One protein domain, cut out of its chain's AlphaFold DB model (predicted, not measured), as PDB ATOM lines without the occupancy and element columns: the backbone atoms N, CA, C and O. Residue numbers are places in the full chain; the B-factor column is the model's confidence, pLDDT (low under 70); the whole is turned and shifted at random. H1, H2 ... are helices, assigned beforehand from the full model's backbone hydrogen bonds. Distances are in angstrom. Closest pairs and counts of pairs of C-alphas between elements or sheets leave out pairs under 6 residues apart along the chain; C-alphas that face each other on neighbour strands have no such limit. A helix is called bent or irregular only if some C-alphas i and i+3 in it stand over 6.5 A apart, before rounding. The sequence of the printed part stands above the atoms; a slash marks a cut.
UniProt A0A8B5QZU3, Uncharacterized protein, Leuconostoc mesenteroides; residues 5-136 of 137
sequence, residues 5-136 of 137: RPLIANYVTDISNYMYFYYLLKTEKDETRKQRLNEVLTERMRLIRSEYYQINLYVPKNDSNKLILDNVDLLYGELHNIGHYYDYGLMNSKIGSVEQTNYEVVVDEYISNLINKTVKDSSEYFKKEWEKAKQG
ATOM      1  N   ARG A   5       3.170 -31.348  -4.307       88.12
ATOM      2  CA  ARG A   5       2.991 -32.800  -4.451       88.12
ATOM      3  C   ARG A   5       1.794 -33.168  -5.346       88.12
ATOM      4  O   ARG A   5       2.019 -33.894  -6.309       88.12
ATOM      5  N   PRO A   6       0.563 -32.667  -5.113       91.69
ATOM      6  CA  PRO A   6      -0.538 -32.854  -6.059       91.69
ATOM      7  C   PRO A   6      -0.260 -32.309  -7.458       91.69
ATOM      8  O   PRO A   6      -0.675 -32.925  -8.430       91.69
ATOM      9  N   LEU A   7       0.466 -31.192  -7.576       92.06
ATOM     10  CA  LEU A   7       0.794 -30.617  -8.881       92.06
ATOM     11  C   LEU A   7       1.678 -31.556  -9.717       92.06
ATOM     12  O   LEU A   7       1.390 -31.783 -10.885       92.06
ATOM     13  N   ILE A   8       2.713 -32.142  -9.109       92.69
ATOM     14  CA  ILE A   8       3.578 -33.123  -9.780       92.69
ATOM     15  C   ILE A   8       2.824 -34.429 -10.055       92.69
ATOM     16  O   ILE A   8       2.986 -35.018 -11.120       92.69
ATOM     17  N   ALA A   9       1.985 -34.881  -9.120       93.31
ATOM     18  CA  ALA A   9       1.191 -36.093  -9.307       93.31
ATOM     19  C   ALA A   9       0.233 -35.968 -10.501       93.31
ATOM     20  O   ALA A   9       0.154 -36.886 -11.320       93.31
ATOM     21  N   ASN A  10      -0.449 -34.826 -10.628       95.00
ATOM     22  CA  ASN A  10      -1.306 -34.554 -11.775       95.00
ATOM     23  C   ASN A  10      -0.495 -34.486 -13.070       95.00
ATOM     24  O   ASN A  10      -0.852 -35.170 -14.021       95.00
ATOM     25  N   TYR A  11       0.641 -33.783 -13.060       95.38
ATOM     26  CA  TYR A  11       1.510 -33.640 -14.230       95.38
ATOM     27  C   TYR A  11       1.931 -34.993 -14.805       95.38
ATOM     28  O   TYR A  11       1.769 -35.259 -15.996       95.38
ATOM     29  N   VAL A  12       2.404 -35.891 -13.940       94.50
ATOM     30  CA  VAL A  12       2.789 -37.250 -14.337       94.50
ATOM     31  C   VAL A  12       1.579 -38.058 -14.824       94.50
ATOM     32  O   VAL A  12       1.676 -38.780 -15.818       94.50
ATOM     33  N   THR A  13       0.431 -37.920 -14.157       94.38
ATOM     34  CA  THR A  13      -0.810 -38.614 -14.535       94.38
ATOM     35  C   THR A  13      -1.310 -38.164 -15.905       94.38
ATOM     36  O   THR A  13      -1.682 -38.993 -16.734       94.38
ATOM     37  N   ASP A  14      -1.307 -36.861 -16.173       95.38
ATOM     38  CA  ASP A  14      -1.773 -36.315 -17.439       95.38
ATOM     39  C   ASP A  14      -0.837 -36.675 -18.591       95.38
ATOM     40  O   ASP A  14      -1.335 -36.987 -19.672       95.38
ATOM     41  N   ILE A  15       0.481 -36.742 -18.363       93.62
ATOM     42  CA  ILE A  15       1.421 -37.285 -19.357       93.62
ATOM     43  C   ILE A  15       1.124 -38.751 -19.653       93.62
ATOM     44  O   ILE A  15       0.981 -39.112 -20.819       93.62
ATOM     45  N   SER A  16       0.984 -39.587 -18.620       91.62
ATOM     46  CA  SER A  16       0.661 -41.008 -18.799       91.62
ATOM     47  C   SER A  16      -0.631 -41.195 -19.605       91.62
ATOM     48  O   SER A  16      -0.663 -41.940 -20.586       91.62
ATOM     49  N   ASN A  17      -1.672 -40.428 -19.270       92.06
ATOM     50  CA  ASN A  17      -2.928 -40.420 -20.015       92.06
ATOM     51  C   ASN A  17      -2.736 -39.954 -21.462       92.06
ATOM     52  O   ASN A  17      -3.292 -40.559 -22.377       92.06
ATOM     53  N   TYR A  18      -1.970 -38.884 -21.683       92.69
ATOM     54  CA  TYR A  18      -1.704 -38.359 -23.019       92.69
ATOM     55  C   TYR A  18      -1.050 -39.420 -23.909       92.69
ATOM     56  O   TYR A  18      -1.520 -39.641 -25.021       92.69
ATOM     57  N   MET A  19      -0.043 -40.137 -23.400       87.56
ATOM     58  CA  MET A  19       0.609 -41.241 -24.118       87.56
ATOM     59  C   MET A  19      -0.394 -42.323 -24.539       87.56
ATOM     60  O   MET A  19      -0.440 -42.709 -25.708       87.56
ATOM     61  N   TYR A  20      -1.240 -42.764 -23.604       87.25
ATOM     62  CA  TYR A  20      -2.260 -43.782 -23.862       87.25
ATOM     63  C   TYR A  20      -3.291 -43.331 -24.908       87.25
ATOM     64  O   TYR A  20      -3.582 -44.055 -25.860       87.25
ATOM     65  N   PHE A  21      -3.826 -42.112 -24.786       90.69
ATOM     66  CA  PHE A  21      -4.784 -41.597 -25.767       90.69
ATOM     67  C   PHE A  21      -4.145 -41.348 -27.137       90.69
ATOM     68  O   PHE A  21      -4.829 -41.466 -28.152       90.69
ATOM     69  N   TYR A  22      -2.847 -41.043 -27.183       89.06
ATOM     70  CA  TYR A  22      -2.118 -40.855 -28.433       89.06
ATOM     71  C   TYR A  22      -1.973 -42.175 -29.193       89.06
ATOM     72  O   TYR A  22      -2.232 -42.221 -30.397       89.06
ATOM     73  N   TYR A  23      -1.655 -43.259 -28.480       83.62
ATOM     74  CA  TYR A  23      -1.675 -44.616 -29.026       83.62
ATOM     75  C   TYR A  23      -3.039 -44.960 -29.645       83.62
ATOM     76  O   TYR A  23      -3.122 -45.381 -30.805       83.62
ATOM     77  N   LEU A  24      -4.124 -44.723 -28.897       87.44
ATOM     78  CA  LEU A  24      -5.485 -44.959 -29.385       87.44
ATOM     79  C   LEU A  24      -5.796 -44.117 -30.628       87.44
ATOM     80  O   LEU A  24      -6.354 -44.635 -31.591       87.44
ATOM     81  N   LEU A  25      -5.407 -42.838 -30.645       89.25
ATOM     82  CA  LEU A  25      -5.618 -41.962 -31.801       89.25
ATOM     83  C   LEU A  25      -4.924 -42.502 -33.060       89.25
ATOM     84  O   LEU A  25      -5.510 -42.464 -34.141       89.25
ATOM     85  N   LYS A  26      -3.685 -42.991 -32.935       83.88
ATOM     86  CA  LYS A  26      -2.879 -43.463 -34.073       83.88
ATOM     87  C   LYS A  26      -3.382 -44.776 -34.671       83.88
ATOM     88  O   LYS A  26      -3.126 -45.039 -35.843       83.88
ATOM     89  N   THR A  27      -4.098 -45.575 -33.887       81.88
ATOM     90  CA  THR A  27      -4.628 -46.882 -34.300       81.88
ATOM     91  C   THR A  27      -6.121 -46.851 -34.649       81.88
ATOM     92  O   THR A  27      -6.616 -47.773 -35.301       81.88
ATOM     93  N   GLU A  28      -6.840 -45.791 -34.265       89.69
ATOM     94  CA  GLU A  28      -8.265 -45.617 -34.550       89.69
ATOM     95  C   GLU A  28      -8.532 -45.460 -36.056       89.69
ATOM     96  O   GLU A  28      -7.789 -44.801 -36.787       89.69
ATOM     97  N   LYS A  29      -9.624 -46.064 -36.529       89.69
ATOM     98  CA  LYS A  29     -10.054 -46.040 -37.935       89.69
ATOM     99  C   LYS A  29     -11.320 -45.212 -38.141       89.69
ATOM    100  O   LYS A  29     -11.499 -44.669 -39.225       89.69
ATOM    101  N   ASP A  30     -12.179 -45.101 -37.128       95.12
ATOM    102  CA  ASP A  30     -13.403 -44.302 -37.190       95.12
ATOM    103  C   ASP A  30     -13.103 -42.806 -37.017       95.12
ATOM    104  O   ASP A  30     -12.620 -42.369 -35.971       95.12
ATOM    105  N   GLU A  31     -13.429 -41.998 -38.027       94.75
ATOM    106  CA  GLU A  31     -13.130 -40.557 -38.036       94.75
ATOM    107  C   GLU A  31     -13.827 -39.793 -36.901       94.75
ATOM    108  O   GLU A  31     -13.246 -38.886 -36.301       94.75
ATOM    109  N   THR A  32     -15.041 -40.202 -36.524       96.06
ATOM    110  CA  THR A  32     -15.763 -39.561 -35.415       96.06
ATOM    111  C   THR A  32     -15.066 -39.831 -34.076       96.06
ATOM    112  O   THR A  32     -14.962 -38.947 -33.222       96.06
ATOM    113  N   ARG A  33     -14.569 -41.056 -33.859       94.75
ATOM    114  CA  ARG A  33     -13.758 -41.412 -32.686       94.75
ATOM    115  C   ARG A  33     -12.401 -40.722 -32.703       94.75
ATOM    116  O   ARG A  33     -12.012 -40.216 -31.653       94.75
ATOM    117  N   LYS A  34     -11.730 -40.623 -33.856       94.25
ATOM    118  CA  LYS A  34     -10.478 -39.855 -33.985       94.25
ATOM    119  C   LYS A  34     -10.658 -38.412 -33.542       94.25
ATOM    120  O   LYS A  34      -9.853 -37.918 -32.758       94.25
ATOM    121  N   GLN A  35     -11.729 -37.752 -33.987       95.06
ATOM    122  CA  GLN A  35     -11.999 -36.369 -33.598       95.06
ATOM    123  C   GLN A  35     -12.166 -36.232 -32.077       95.06
ATOM    124  O   GLN A  35     -11.519 -35.382 -31.468       95.06
ATOM    125  N   ARG A  36     -12.938 -37.125 -31.441       96.31
ATOM    126  CA  ARG A  36     -13.090 -37.139 -29.974       96.31
ATOM    127  C   ARG A  36     -11.772 -37.393 -29.240       96.31
ATOM    128  O   ARG A  36     -11.488 -36.735 -28.245       96.31
ATOM    129  N   LEU A  37     -10.955 -38.336 -29.714       95.56
ATOM    130  CA  LEU A  37      -9.634 -38.608 -29.134       95.56
ATOM    131  C   LEU A  37      -8.710 -37.391 -29.260       95.56
ATOM    132  O   LEU A  37      -7.992 -37.066 -28.316       95.56
ATOM    133  N   ASN A  38      -8.766 -36.681 -30.387       93.56
ATOM    134  CA  ASN A  38      -7.993 -35.463 -30.599       93.56
ATOM    135  C   ASN A  38      -8.414 -34.326 -29.648       93.56
ATOM    136  O   ASN A  38      -7.562 -33.615 -29.115       93.56
ATOM    137  N   GLU A  39      -9.713 -34.177 -29.374       96.44
ATOM    138  CA  GLU A  39     -10.222 -33.228 -28.370       96.44
ATOM    139  C   GLU A  39      -9.724 -33.577 -26.958       96.44
ATOM    140  O   GLU A  39      -9.226 -32.704 -26.244       96.44
ATOM    141  N   VAL A  40      -9.768 -34.863 -26.582       96.12
ATOM    142  CA  VAL A  40      -9.225 -35.350 -25.300       96.12
ATOM    143  C   VAL A  40      -7.727 -35.058 -25.193       96.12
ATOM    144  O   VAL A  40      -7.278 -34.527 -24.177       96.12
ATOM    145  N   LEU A  41      -6.949 -35.355 -26.235       94.56
ATOM    146  CA  LEU A  41      -5.510 -35.081 -26.269       94.56
ATOM    147  C   LEU A  41      -5.203 -33.587 -26.182       94.56
ATOM    148  O   LEU A  41      -4.276 -33.195 -25.474       94.56
ATOM    149  N   THR A  42      -5.994 -32.754 -26.857       94.62
ATOM    150  CA  THR A  42      -5.856 -31.294 -26.806       94.62
ATOM    151  C   THR A  42      -6.044 -30.784 -25.380       94.62
ATOM    152  O   THR A  42      -5.218 -30.012 -24.885       94.62
ATOM    153  N   GLU A  43      -7.084 -31.255 -24.690       95.94
ATOM    154  CA  GLU A  43      -7.343 -30.868 -23.305       95.94
ATOM    155  C   GLU A  43      -6.247 -31.370 -22.356       95.94
ATOM    156  O   GLU A  43      -5.752 -30.608 -21.525       95.94
ATOM    157  N   ARG A  44      -5.780 -32.613 -22.520       95.19
ATOM    158  CA  ARG A  44      -4.660 -33.144 -21.724       95.19
ATOM    159  C   ARG A  44      -3.380 -32.347 -21.944       95.19
ATOM    160  O   ARG A  44      -2.750 -31.944 -20.974       95.19
ATOM    161  N   MET A  45      -3.031 -32.020 -23.188       95.00
ATOM    162  CA  MET A  45      -1.850 -31.199 -23.471       95.00
ATOM    163  C   MET A  45      -1.960 -29.798 -22.855       95.00
ATOM    164  O   MET A  45      -0.966 -29.244 -22.376       95.00
ATOM    165  N   ARG A  46      -3.170 -29.222 -22.826       96.06
ATOM    166  CA  ARG A  46      -3.437 -27.948 -22.148       96.06
ATOM    167  C   ARG A  46      -3.170 -28.051 -20.642       96.06
ATOM    168  O   ARG A  46      -2.535 -27.149 -20.090       96.06
ATOM    169  N   LEU A  47      -3.627 -29.125 -19.995       96.19
ATOM    170  CA  LEU A  47      -3.390 -29.386 -18.572       96.19
ATOM    171  C   LEU A  47      -1.899 -29.587 -18.282       96.19
ATOM    172  O   LEU A  47      -1.344 -28.821 -17.495       96.19
ATOM    173  N   ILE A  48      -1.229 -30.480 -19.015       96.44
ATOM    174  CA  ILE A  48       0.215 -30.737 -18.883       96.44
ATOM    175  C   ILE A  48       1.015 -29.439 -19.003       96.44
ATOM    176  O   ILE A  48       1.875 -29.152 -18.174       96.44
ATOM    177  N   ARG A  49       0.722 -28.616 -20.020       95.94
ATOM    178  CA  ARG A  49       1.395 -27.325 -20.225       95.94
ATOM    179  C   ARG A  49       1.168 -26.379 -19.046       95.94
ATOM    180  O   ARG A  49       2.101 -25.715 -18.600       95.94
ATOM    181  N   SER A  50      -0.063 -26.307 -18.549       95.50
ATOM    182  CA  SER A  50      -0.406 -25.487 -17.387       95.50
ATOM    183  C   SER A  50       0.353 -25.932 -16.136       95.50
ATOM    184  O   SER A  50       0.839 -25.097 -15.373       95.50
ATOM    185  N   GLU A  51       0.474 -27.238 -15.920       95.56
ATOM    186  CA  GLU A  51       1.144 -27.811 -14.755       95.56
ATOM    187  C   GLU A  51       2.660 -27.676 -14.845       95.56
ATOM    188  O   GLU A  51       3.272 -27.225 -13.881       95.56
ATOM    189  N   TYR A  52       3.246 -27.920 -16.018       95.81
ATOM    190  CA  TYR A  52       4.658 -27.668 -16.305       95.81
ATOM    191  C   TYR A  52       5.073 -26.234 -15.948       95.81
ATOM    192  O   TYR A  52       6.055 -26.016 -15.233       95.81
ATOM    193  N   TYR A  53       4.301 -25.237 -16.393       94.94
ATOM    194  CA  TYR A  53       4.605 -23.839 -16.083       94.94
ATOM    195  C   TYR A  53       4.364 -23.491 -14.615       94.94
ATOM    196  O   TYR A  53       5.123 -22.710 -14.047       94.94
ATOM    197  N   GLN A  54       3.354 -24.080 -13.971       94.62
ATOM    198  CA  GLN A  54       3.144 -23.893 -12.535       94.62
ATOM    199  C   GLN A  54       4.279 -24.504 -11.703       94.62
ATOM    200  O   GLN A  54       4.712 -23.879 -10.741       94.62
ATOM    201  N   ILE A  55       4.790 -25.684 -12.070       93.69
ATOM    202  CA  ILE A  55       5.945 -26.300 -11.399       93.69
ATOM    203  C   ILE A  55       7.155 -25.374 -11.534       93.69
ATOM    204  O   ILE A  55       7.748 -25.004 -10.525       93.69
ATOM    205  N   ASN A  56       7.453 -24.918 -12.752       92.00
ATOM    206  CA  ASN A  56       8.558 -23.993 -13.012       92.00
ATOM    207  C   ASN A  56       8.410 -22.634 -12.303       92.00
ATOM    208  O   ASN A  56       9.412 -21.996 -11.989       92.00
ATOM    209  N   LEU A  57       7.180 -22.181 -12.047       90.88
ATOM    210  CA  LEU A  57       6.913 -20.945 -11.309       90.88
ATOM    211  C   LEU A  57       7.095 -21.117  -9.795       90.88
ATOM    212  O   LEU A  57       7.587 -20.210  -9.128       90.88
ATOM    213  N   TYR A  58       6.654 -22.247  -9.239       89.44
ATOM    214  CA  TYR A  58       6.622 -22.464  -7.789       89.44
ATOM    215  C   TYR A  58       7.884 -23.124  -7.234       89.44
ATOM    216  O   TYR A  58       8.129 -23.036  -6.032       89.44
ATOM    217  N   VAL A  59       8.673 -23.786  -8.080       88.62
ATOM    218  CA  VAL A  59       9.891 -24.487  -7.676       88.62
ATOM    219  C   VAL A  59      11.110 -23.692  -8.147       88.62
ATOM    220  O   VAL A  59      11.377 -23.642  -9.347       88.62
ATOM    221  N   PRO A  60      11.878 -23.070  -7.234       86.81
ATOM    222  CA  PRO A  60      13.059 -22.313  -7.624       86.81
ATOM    223  C   PRO A  60      14.128 -23.236  -8.219       86.81
ATOM    224  O   PRO A  60      14.356 -24.342  -7.727       86.81
ATOM    225  N   LYS A  61      14.821 -22.761  -9.258       88.62
ATOM    226  CA  LYS A  61      15.922 -23.496  -9.890       88.62
ATOM    227  C   LYS A  61      17.167 -23.442  -9.001       88.62
ATOM    228  O   LYS A  61      17.869 -22.436  -8.977       88.62
ATOM    229  N   ASN A  62      17.418 -24.511  -8.250       86.50
ATOM    230  CA  ASN A  62      18.601 -24.693  -7.409       86.50
ATOM    231  C   ASN A  62      18.973 -26.183  -7.318       86.50
ATOM    232  O   ASN A  62      18.199 -27.051  -7.732       86.50
ATOM    233  N   ASP A  63      20.134 -26.486  -6.738       85.62
ATOM    234  CA  ASP A  63      20.643 -27.861  -6.649       85.62
ATOM    235  C   ASP A  63      19.735 -28.801  -5.842       85.62
ATOM    236  O   ASP A  63      19.660 -29.992  -6.142       85.62
ATOM    237  N   SER A  64      18.996 -28.279  -4.854       82.38
ATOM    238  CA  SER A  64      18.067 -29.086  -4.044       82.38
ATOM    239  C   SER A  64      16.852 -29.559  -4.848       82.38
ATOM    240  O   SER A  64      16.344 -30.653  -4.609       82.38
ATOM    241  N   ASN A  65      16.413 -28.759  -5.821       86.25
ATOM    242  CA  ASN A  65      15.215 -29.012  -6.622       86.25
ATOM    243  C   ASN A  65      15.513 -29.674  -7.969       86.25
ATOM    244  O   ASN A  65      14.591 -30.132  -8.649       86.25
ATOM    245  N   LYS A  66      16.792 -29.739  -8.346       88.50
ATOM    246  CA  LYS A  66      17.257 -30.282  -9.624       88.50
ATOM    247  C   LYS A  66      16.687 -31.671  -9.919       88.50
ATOM    248  O   LYS A  66      16.249 -31.931 -11.030       88.50
ATOM    249  N   LEU A  67      16.597 -32.525  -8.898       83.94
ATOM    250  CA  LEU A  67      16.080 -33.891  -9.027       83.94
ATOM    251  C   LEU A  67      14.631 -33.952  -9.559       83.94
ATOM    252  O   LEU A  67      14.270 -34.884 -10.270       83.94
ATOM    253  N   ILE A  68      13.796 -32.964  -9.227       89.06
ATOM    254  CA  ILE A  68      12.428 -32.867  -9.755       89.06
ATOM    255  C   ILE A  68      12.416 -32.127 -11.087       89.06
ATOM    256  O   ILE A  68      11.772 -32.584 -12.029       89.06
ATOM    257  N   LEU A  69      13.101 -30.985 -11.156       91.75
ATOM    258  CA  LEU A  69      13.047 -30.105 -12.321       91.75
ATOM    259  C   LEU A  69      13.613 -30.779 -13.575       91.75
ATOM    260  O   LEU A  69      12.976 -30.702 -14.618       91.75
ATOM    261  N   ASP A  70      14.719 -31.520 -13.463       93.19
ATOM    262  CA  ASP A  70      15.312 -32.242 -14.597       93.19
ATOM    263  C   ASP A  70      14.338 -33.292 -15.162       93.19
ATOM    264  O   ASP A  70      14.199 -33.433 -16.374       93.19
ATOM    265  N   ASN A  71      13.621 -34.010 -14.290       91.56
ATOM    266  CA  ASN A  71      12.640 -35.015 -14.700       91.56
ATOM    267  C   ASN A  71      11.388 -34.380 -15.336       91.56
ATOM    268  O   ASN A  71      10.872 -34.895 -16.328       91.56
ATOM    269  N   VAL A  72      10.913 -33.256 -14.788       93.81
ATOM    270  CA  VAL A  72       9.782 -32.491 -15.341       93.81
ATOM    271  C   VAL A  72      10.131 -31.917 -16.715       93.81
ATOM    272  O   VAL A  72       9.352 -32.062 -17.654       93.81
ATOM    273  N   ASP A  73      11.310 -31.318 -16.864       94.50
ATOM    274  CA  ASP A  73      11.769 -30.770 -18.142       94.50
ATOM    275  C   ASP A  73      11.950 -31.884 -19.187       94.50
ATOM    276  O   ASP A  73      11.514 -31.734 -20.333       94.50
ATOM    277  N   LEU A  74      12.513 -33.030 -18.787       93.56
ATOM    278  CA  LEU A  74      12.700 -34.182 -19.670       93.56
ATOM    279  C   LEU A  74      11.363 -34.761 -20.153       93.56
ATOM    280  O   LEU A  74      11.170 -34.920 -21.357       93.56
ATOM    281  N   LEU A  75      10.411 -35.009 -19.247       92.44
ATOM    282  CA  LEU A  75       9.072 -35.487 -19.609       92.44
ATOM    283  C   LEU A  75       8.346 -34.524 -20.554       92.44
ATOM    284  O   LEU A  75       7.719 -34.961 -21.520       92.44
ATOM    285  N   TYR A  76       8.441 -33.213 -20.308       94.12
ATOM    286  CA  TYR A  76       7.835 -32.217 -21.190       94.12
ATOM    287  C   TYR A  76       8.477 -32.217 -22.582       94.12
ATOM    288  O   TYR A  76       7.785 -32.080 -23.595       94.12
ATOM    289  N   GLY A  77       9.799 -32.393 -22.639       92.00
ATOM    290  CA  GLY A  77      10.548 -32.551 -23.882       92.00
ATOM    291  C   GLY A  77      10.062 -33.747 -24.699       92.00
ATOM    292  O   GLY A  77       9.765 -33.592 -25.882       92.00
ATOM    293  N   GLU A  78       9.878 -34.906 -24.063       89.56
ATOM    294  CA  GLU A  78       9.460 -36.139 -24.748       89.56
ATOM    295  C   GLU A  78       8.079 -36.058 -25.410       89.56
ATOM    296  O   GLU A  78       7.846 -36.696 -26.439       89.56
ATOM    297  N   LEU A  79       7.178 -35.209 -24.910       88.44
ATOM    298  CA  LEU A  79       5.882 -34.969 -25.561       88.44
ATOM    299  C   LEU A  79       6.022 -34.374 -26.968       88.44
ATOM    300  O   LEU A  79       5.147 -34.580 -27.803       88.44
ATOM    301  N   HIS A  80       7.112 -33.658 -27.252       83.19
ATOM    302  CA  HIS A  80       7.391 -33.154 -28.599       83.19
ATOM    303  C   HIS A  80       7.875 -34.276 -29.529       83.19
ATOM    304  O   HIS A  80       7.639 -34.224 -30.736       83.19
ATOM    305  N   ASN A  81       8.502 -35.312 -28.971       83.75
ATOM    306  CA  ASN A  81       9.049 -36.439 -29.723       83.75
ATOM    307  C   ASN A  81       8.025 -37.548 -29.973       83.75
ATOM    308  O   ASN A  81       8.227 -38.367 -30.868       83.75
ATOM    309  N   ILE A  82       6.907 -37.565 -29.241       80.62
ATOM    310  CA  ILE A  82       5.906 -38.630 -29.353       80.62
ATOM    311  C   ILE A  82       5.384 -38.798 -30.785       80.62
ATOM    312  O   ILE A  82       5.275 -39.918 -31.275       80.62
ATOM    313  N   GLY A  83       5.140 -37.695 -31.500       76.00
ATOM    314  CA  GLY A  83       4.720 -37.754 -32.897       76.00
ATOM    315  C   GLY A  83       5.772 -38.415 -33.773       76.00
ATOM    316  O   GLY A  83       5.448 -39.320 -34.533       76.00
ATOM    317  N   HIS A  84       7.040 -38.053 -33.578       80.31
ATOM    318  CA  HIS A  84       8.159 -38.645 -34.306       80.31
ATOM    319  C   HIS A  84       8.328 -40.139 -34.022       80.31
ATOM    320  O   HIS A  84       8.599 -40.892 -34.957       80.31
ATOM    321  N   TYR A  85       8.125 -40.589 -32.779       79.38
ATOM    322  CA  TYR A  85       8.167 -42.015 -32.447       79.38
ATOM    323  C   TYR A  85       7.092 -42.788 -33.212       79.38
ATOM    324  O   TYR A  85       7.388 -43.761 -33.906       79.38
ATOM    325  N   TYR A  86       5.847 -42.316 -33.166       73.00
ATOM    326  CA  TYR A  86       4.749 -42.989 -33.853       73.00
ATOM    327  C   TYR A  86       4.860 -42.910 -35.375       73.00
ATOM    328  O   TYR A  86       4.605 -43.901 -36.056       73.00
ATOM    329  N   ASP A  87       5.274 -41.772 -35.925       74.38
ATOM    330  CA  ASP A  87       5.432 -41.609 -37.368       74.38
ATOM    331  C   ASP A  87       6.563 -42.504 -37.894       74.38
ATOM    332  O   ASP A  87       6.378 -43.202 -38.891       74.38
ATOM    333  N   TYR A  88       7.694 -42.593 -37.182       76.31
ATOM    334  CA  TYR A  88       8.763 -43.538 -37.512       76.31
ATOM    335  C   TYR A  88       8.279 -44.992 -37.439       76.31
ATOM    336  O   TYR A  88       8.569 -45.789 -38.337       76.31
ATOM    337  N   GLY A  89       7.527 -45.339 -36.394       71.69
ATOM    338  CA  GLY A  89       6.950 -46.666 -36.224       71.69
ATOM    339  C   GLY A  89       6.004 -47.048 -37.366       71.69
ATOM    340  O   GLY A  89       6.161 -48.114 -37.960       71.69
ATOM    341  N   LEU A  90       5.091 -46.151 -37.746       69.50
ATOM    342  CA  LEU A  90       4.157 -46.343 -38.861       69.50
ATOM    343  C   LEU A  90       4.882 -46.447 -40.212       69.50
ATOM    344  O   LEU A  90       4.639 -47.390 -40.964       69.50
ATOM    345  N   MET A  91       5.812 -45.529 -40.505       72.00
ATOM    346  CA  MET A  91       6.571 -45.515 -41.767       72.00
ATOM    347  C   MET A  91       7.385 -46.795 -41.983       72.00
ATOM    348  O   MET A  91       7.573 -47.224 -43.119       72.00
ATOM    349  N   ASN A  92       7.853 -47.421 -40.902       72.75
ATOM    350  CA  ASN A  92       8.656 -48.641 -40.962       72.75
ATOM    351  C   ASN A  92       7.831 -49.924 -40.748       72.75
ATOM    352  O   ASN A  92       8.419 -50.981 -40.522       72.75
ATOM    353  N   SER A  93       6.491 -49.852 -40.789       69.25
ATOM    354  CA  SER A  93       5.582 -50.976 -40.471       69.25
ATOM    355  C   SER A  93       5.851 -51.626 -39.106       69.25
ATOM    356  O   SER A  93       5.554 -52.796 -38.883       69.25
ATOM    357  N   LYS A  94       6.430 -50.853 -38.183       63.75
ATOM    358  CA  LYS A  94       6.686 -51.226 -36.791       63.75
ATOM    359  C   LYS A  94       5.567 -50.754 -35.866       63.75
ATOM    360  O   LYS A  94       5.745 -50.786 -34.665       63.75
ATOM    361  N   ILE A  95       4.443 -50.284 -36.383       60.19
ATOM    362  CA  ILE A  95       3.217 -50.003 -35.633       60.19
ATOM    363  C   ILE A  95       2.114 -50.581 -36.506       60.19
ATOM    364  O   ILE A  95       1.940 -50.146 -37.647       60.19
ATOM    365  N   GLY A  96       1.464 -51.644 -36.035       55.62
ATOM    366  CA  GLY A  96       0.526 -52.448 -36.816       55.62
ATOM    367  C   GLY A  96      -0.835 -52.527 -36.136       55.62
ATOM    368  O   GLY A  96      -0.932 -52.522 -34.918       55.62
ATOM    369  N   SER A  97      -1.917 -52.637 -36.909       54.50
ATOM    370  CA  SER A  97      -3.283 -52.615 -36.358       54.50
ATOM    371  C   SER A  97      -3.724 -53.907 -35.653       54.50
ATOM    372  O   SER A  97      -4.918 -54.059 -35.406       54.50
ATOM    373  N   VAL A  98      -2.830 -54.882 -35.456       53.44
ATOM    374  CA  VAL A  98      -3.215 -56.260 -35.092       53.44
ATOM    375  C   VAL A  98      -2.421 -56.808 -33.903       53.44
ATOM    376  O   VAL A  98      -3.020 -57.468 -33.064       53.44
ATOM    377  N   GLU A  99      -1.128 -56.491 -33.771       55.25
ATOM    378  CA  GLU A  99      -0.299 -56.911 -32.632       55.25
ATOM    379  C   GLU A  99       0.693 -55.817 -32.241       55.25
ATOM    380  O   GLU A  99       1.238 -55.132 -33.112       55.25
ATOM    381  N   GLN A 100       0.920 -55.684 -30.929       58.22
ATOM    382  CA  GLN A 100       1.868 -54.729 -30.373       58.22
ATOM    383  C   GLN A 100       3.282 -55.094 -30.839       58.22
ATOM    384  O   GLN A 100       3.723 -56.233 -30.668       58.22
ATOM    385  N   THR A 101       4.002 -54.166 -31.458       63.41
ATOM    386  CA  THR A 101       5.329 -54.472 -32.001       63.41
ATOM    387  C   THR A 101       6.428 -54.285 -30.958       63.41
ATOM    388  O   THR A 101       6.297 -53.507 -30.012       63.41
ATOM    389  N   ASN A 102       7.595 -54.891 -31.200       67.25
ATOM    390  CA  ASN A 102       8.794 -54.646 -30.388       67.25
ATOM    391  C   ASN A 102       9.181 -53.156 -30.306       67.25
ATOM    392  O   ASN A 102       9.843 -52.753 -29.359       67.25
ATOM    393  N   TYR A 103       8.808 -52.331 -31.290       66.00
ATOM    394  CA  TYR A 103       9.099 -50.897 -31.260       66.00
ATOM    395  C   TYR A 103       8.139 -50.142 -30.337       66.00
ATOM    396  O   TYR A 103       8.580 -49.289 -29.571       66.00
ATOM    397  N   GLU A 104       6.851 -50.485 -30.374       66.56
ATOM    398  CA  GLU A 104       5.849 -49.925 -29.460       66.56
ATOM    399  C   GLU A 104       6.181 -50.273 -28.013       66.56
ATOM    400  O   GLU A 104       6.130 -49.393 -27.161       66.56
ATOM    401  N   VAL A 105       6.605 -51.515 -27.757       73.50
ATOM    402  CA  VAL A 105       7.071 -51.954 -26.434       73.50
ATOM    403  C   VAL A 105       8.274 -51.130 -25.978       73.50
ATOM    404  O   VAL A 105       8.262 -50.619 -24.869       73.50
ATOM    405  N   VAL A 106       9.283 -50.919 -26.831       77.81
ATOM    406  CA  VAL A 106      10.477 -50.133 -26.461       77.81
ATOM    407  C   VAL A 106      10.136 -48.674 -26.136       77.81
ATOM    408  O   VAL A 106      10.675 -48.118 -25.180       77.81
ATOM    409  N   VAL A 107       9.258 -48.039 -26.918       76.56
ATOM    410  CA  VAL A 107       8.838 -46.650 -26.663       76.56
ATOM    411  C   VAL A 107       8.000 -46.565 -25.386       76.56
ATOM    412  O   VAL A 107       8.228 -45.671 -24.569       76.56
ATOM    413  N   ASP A 108       7.071 -47.502 -25.186       78.19
ATOM    414  CA  ASP A 108       6.242 -47.568 -23.981       78.19
ATOM    415  C   ASP A 108       7.084 -47.831 -22.723       78.19
ATOM    416  O   ASP A 108       6.936 -47.132 -21.721       78.19
ATOM    417  N   GLU A 109       8.047 -48.753 -22.791       84.69
ATOM    418  CA  GLU A 109       9.004 -49.025 -21.717       84.69
ATOM    419  C   GLU A 109       9.871 -47.802 -21.406       84.69
ATOM    420  O   GLU A 109      10.061 -47.465 -20.238       84.69
ATOM    421  N   TYR A 110      10.389 -47.109 -22.427       86.06
ATOM    422  CA  TYR A 110      11.197 -45.903 -22.236       86.06
ATOM    423  C   TYR A 110      10.424 -44.818 -21.477       86.06
ATOM    424  O   TYR A 110      10.894 -44.315 -20.451       86.06
ATOM    425  N   ILE A 111       9.214 -44.494 -21.940       84.81
ATOM    426  CA  ILE A 111       8.392 -43.448 -21.327       84.81
ATOM    427  C   ILE A 111       7.880 -43.880 -19.949       84.81
ATOM    428  O   ILE A 111       7.932 -43.091 -19.003       84.81
ATOM    429  N   SER A 112       7.469 -45.140 -19.788       86.88
ATOM    430  CA  SER A 112       7.068 -45.698 -18.492       86.88
ATOM    431  C   SER A 112       8.209 -45.652 -17.478       86.88
ATOM    432  O   SER A 112       8.002 -45.278 -16.322       86.88
ATOM    433  N   ASN A 113       9.440 -45.955 -17.899       91.31
ATOM    434  CA  ASN A 113      10.623 -45.834 -17.050       91.31
ATOM    435  C   ASN A 113      10.889 -44.382 -16.642       91.31
ATOM    436  O   ASN A 113      11.214 -44.130 -15.481       91.31
ATOM    437  N   LEU A 114      10.705 -43.425 -17.553       90.88
ATOM    438  CA  LEU A 114      10.860 -42.003 -17.251       90.88
ATOM    439  C   LEU A 114       9.788 -41.500 -16.263       90.88
ATOM    440  O   LEU A 114      10.106 -40.794 -15.301       90.88
ATOM    441  N   ILE A 115       8.534 -41.924 -16.441       91.75
ATOM    442  CA  ILE A 115       7.428 -41.659 -15.511       91.75
ATOM    443  C   ILE A 115       7.745 -42.240 -14.127       91.75
ATOM    444  O   ILE A 115       7.716 -41.520 -13.128       91.75
ATOM    445  N   ASN A 116       8.125 -43.517 -14.060       92.38
ATOM    446  CA  ASN A 116       8.453 -44.194 -12.806       92.38
ATOM    447  C   ASN A 116       9.646 -43.547 -12.096       92.38
ATOM    448  O   ASN A 116       9.619 -43.363 -10.875       92.38
ATOM    449  N   LYS A 117      10.675 -43.151 -12.855       92.06
ATOM    450  CA  LYS A 117      11.813 -42.386 -12.340       92.06
ATOM    451  C   LYS A 117      11.344 -41.065 -11.735       92.06
ATOM    452  O   LYS A 117      11.688 -40.777 -10.594       92.06
ATOM    453  N   THR A 118      10.496 -40.320 -12.442       91.75
ATOM    454  CA  THR A 118       9.944 -39.044 -11.961       91.75
ATOM    455  C   THR A 118       9.166 -39.218 -10.661       91.75
ATOM    456  O   THR A 118       9.351 -38.442  -9.721       91.75
ATOM    457  N   VAL A 119       8.329 -40.256 -10.565       92.44
ATOM    458  CA  VAL A 119       7.574 -40.579  -9.343       92.44
ATOM    459  C   VAL A 119       8.517 -40.899  -8.185       92.44
ATOM    460  O   VAL A 119       8.359 -40.349  -7.090       92.44
ATOM    461  N   LYS A 120       9.515 -41.759  -8.420       93.50
ATOM    462  CA  LYS A 120      10.496 -42.159  -7.406       93.50
ATOM    463  C   LYS A 120      11.291 -40.957  -6.897       93.50
ATOM    464  O   LYS A 120      11.311 -40.702  -5.695       93.50
ATOM    465  N   ASP A 121      11.883 -40.204  -7.810       92.19
ATOM    466  CA  ASP A 121      12.735 -39.056  -7.516       92.19
ATOM    467  C   ASP A 121      11.938 -37.944  -6.808       92.19
ATOM    468  O   ASP A 121      12.398 -37.364  -5.822       92.19
ATOM    469  N   SER A 122      10.686 -37.710  -7.222       89.94
ATOM    470  CA  SER A 122       9.784 -36.775  -6.534       89.94
ATOM    471  C   SER A 122       9.445 -37.239  -5.117       89.94
ATOM    472  O   SER A 122       9.427 -36.433  -4.187       89.94
ATOM    473  N   SER A 123       9.195 -38.536  -4.921       89.81
ATOM    474  CA  SER A 123       8.945 -39.111  -3.593       89.81
ATOM    475  C   SER A 123      10.152 -38.932  -2.666       89.81
ATOM    476  O   SER A 123      10.000 -38.487  -1.525       89.81
ATOM    477  N   GLU A 124      11.361 -39.197  -3.172       91.19
ATOM    478  CA  GLU A 124      12.610 -38.987  -2.437       91.19
ATOM    479  C   GLU A 124      12.829 -37.514  -2.076       91.19
ATOM    480  O   GLU A 124      13.171 -37.212  -0.931       91.19
ATOM    481  N   TYR A 125      12.584 -36.597  -3.016       90.31
ATOM    482  CA  TYR A 125      12.624 -35.160  -2.754       90.31
ATOM    483  C   TYR A 125      11.665 -34.772  -1.627       90.31
ATOM    484  O   TYR A 125      12.084 -34.186  -0.631       90.31
ATOM    485  N   PHE A 126      10.386 -35.149  -1.725       89.69
ATOM    486  CA  PHE A 126       9.411 -34.755  -0.710       89.69
ATOM    487  C   PHE A 126       9.704 -35.372   0.654       89.69
ATOM    488  O   PHE A 126       9.370 -34.770   1.672       89.69
ATOM    489  N   LYS A 127      10.316 -36.561   0.693       89.62
ATOM    490  CA  LYS A 127      10.805 -37.148   1.939       89.62
ATOM    491  C   LYS A 127      11.911 -36.285   2.549       89.62
ATOM    492  O   LYS A 127      11.844 -36.006   3.738       89.62
ATOM    493  N   LYS A 128      12.888 -35.829   1.757       88.12
ATOM    494  CA  LYS A 128      13.969 -34.945   2.236       88.12
ATOM    495  C   LYS A 128      13.432 -33.611   2.754       88.12
ATOM    496  O   LYS A 128      13.800 -33.210   3.851       88.12
ATOM    497  N   GLU A 129      12.528 -32.972   2.016       86.50
ATOM    498  CA  GLU A 129      11.911 -31.709   2.446       86.50
ATOM    499  C   GLU A 129      11.076 -31.881   3.721       86.50
ATOM    500  O   GLU A 129      11.095 -31.028   4.602       86.50
ATOM    501  N   TRP A 130      10.398 -33.023   3.873       87.06
ATOM    502  CA  TRP A 130       9.698 -33.365   5.111       87.06
ATOM    503  C   TRP A 130      10.648 -33.544   6.304       87.06
ATOM    504  O   TRP A 130      10.323 -33.126   7.415       87.06
ATOM    505  N   GLU A 131      11.814 -34.163   6.103       90.12
ATOM    506  CA  GLU A 131      12.823 -34.287   7.163       90.12
ATOM    507  C   GLU A 131      13.413 -32.928   7.565       90.12
ATOM    508  O   GLU A 131      13.495 -32.659   8.761       90.12
ATOM    509  N   LYS A 132      13.742 -32.055   6.602       86.69
ATOM    510  CA  LYS A 132      14.220 -30.684   6.874       86.69
ATOM    511  C   LYS A 132      13.201 -29.873   7.673       86.69
ATOM    512  O   LYS A 132      13.519 -29.351   8.737       86.69
ATOM    513  N   ALA A 133      11.938 -29.896   7.241       86.06
ATOM    514  CA  ALA A 133      10.860 -29.190   7.926       86.06
ATOM    515  C   ALA A 133      10.671 -29.663   9.380       86.06
ATOM    516  O   ALA A 133      10.355 -28.863  10.259       86.06
ATOM    517  N   LYS A 134      10.885 -30.957   9.667       85.88
ATOM    518  CA  LYS A 134      10.869 -31.481  11.046       85.88
ATOM    519  C   LYS A 134      12.051 -30.999  11.886       85.88
ATOM    520  O   LYS A 134      11.927 -30.938  13.107       85.88
ATOM    521  N   GLN A 135      13.182 -30.709  11.252       90.00
ATOM    522  CA  GLN A 135      14.391 -30.202  11.904       90.00
ATOM    523  C   GLN A 135      14.359 -28.678  12.098       90.00
ATOM    524  O   GLN A 135      15.161 -28.160  12.869       90.00
ATOM    525  N   GLY A 136      13.384 -27.984  11.496       75.94
ATOM    526  CA  GLY A 136      13.220 -26.531  11.596       75.94
ATOM    527  C   GLY A 136      14.014 -25.737  10.557       75.94
ATOM    528  O   GLY A 136      14.137 -24.524  10.722       75.94
TER     529      GLY A 136
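AT A GLANCE: This is residues 5 to 136 of the 137 residues of an uncharacterized protein of Leuconostoc mesenteroides (UniProt A0A8B5QZU3). Four helices, H1, H2, H3a and H4, run side by side in an up-and-down bundle, each against the one before it; H1 and H3a stand between H2 and H4, which keep apart. The rod is lengthened at one end by residues 130 to 136, mostly the last turns of H4, which stick out alone, while H3 bends and its second arm, H3b, goes on at the other end. The printed part has 132 residues, with four named helices in the order H1, H2, H3, H4 and no named strand, and its class is all helix. It is only just loose, close to compact, with a radius of gyration of the C-alphas of 17.1 A and spans of 58 by 28 by 19 A.

IN THESE COORDINATES: Find C-alpha 5 at (2.991, -32.800, -4.451); from there H1 runs 33.9 A to residue 27. After a tight link of 3 residues, H2 takes residues 31 to 58, 40.4 A long, from C-alpha 31 at (-13.130, -40.557, -38.036). H3, residues 66 to 91, was assigned as one helix by its hydrogen bonds but is bent: C-alphas 80 and 83 are 6.8 A apart. Read it as two arms, H3a, residues 66 to 80, and H3b, residues 83 to 91, at a steep tilt of 43 degrees. H4, residues 102 to 135, runs 49.2 A and ends with C-alpha 135 at (14.391, -30.202, 11.904).

HOW THE PARTS SIT: Begin with the bundle and its hairpin of H1 and H2, which touch, closest at the C-alphas of Tyr 11 and Ile 48, 5.6 A apart, at a shallow tilt of 25 degrees, opposite ways. H2 also forms a hairpin with H3a, touching it with residues 52 to 56 alone; the closest C-alphas, of Tyr 52 and Val 72, are 7.1 A apart. Look next at H3a and H4, which touch at a shallow tilt of 27 degrees, opposite ways, with the C-alphas of Asn 71 and Thr 118 closest at 5.6 A. H4 touches H1 with residues 112 to 126 alone, closest at the C-alphas of Val 12 and Ile 115, 6.5 A apart, at a shallow tilt of 6 degrees. H1 and H3a are close but not clearly touching, with the C-alphas of Ile 15 and Leu 75 closest at 7.9 A. The hairpin of H3b and H4 only just touches, with 3 pairs of C-alphas within 8 A, closest at Gly 89 and Tyr 103, 6.9 A apart. In H1, H2, H3b and H4 every O i to N i+4 pair is within hydrogen-bond range; in H3a it is 9 of 11.

THE WHOLE: The C-alphas farthest apart, of Asp 30 and Gly 136, are 58.3 A from each other. The printed part has no cut and no long link. Its mean pLDDT is 86.5; look under 70 at residue 90, in H3b, and residues 93 to 104, of which 102 to 104 belong to H4.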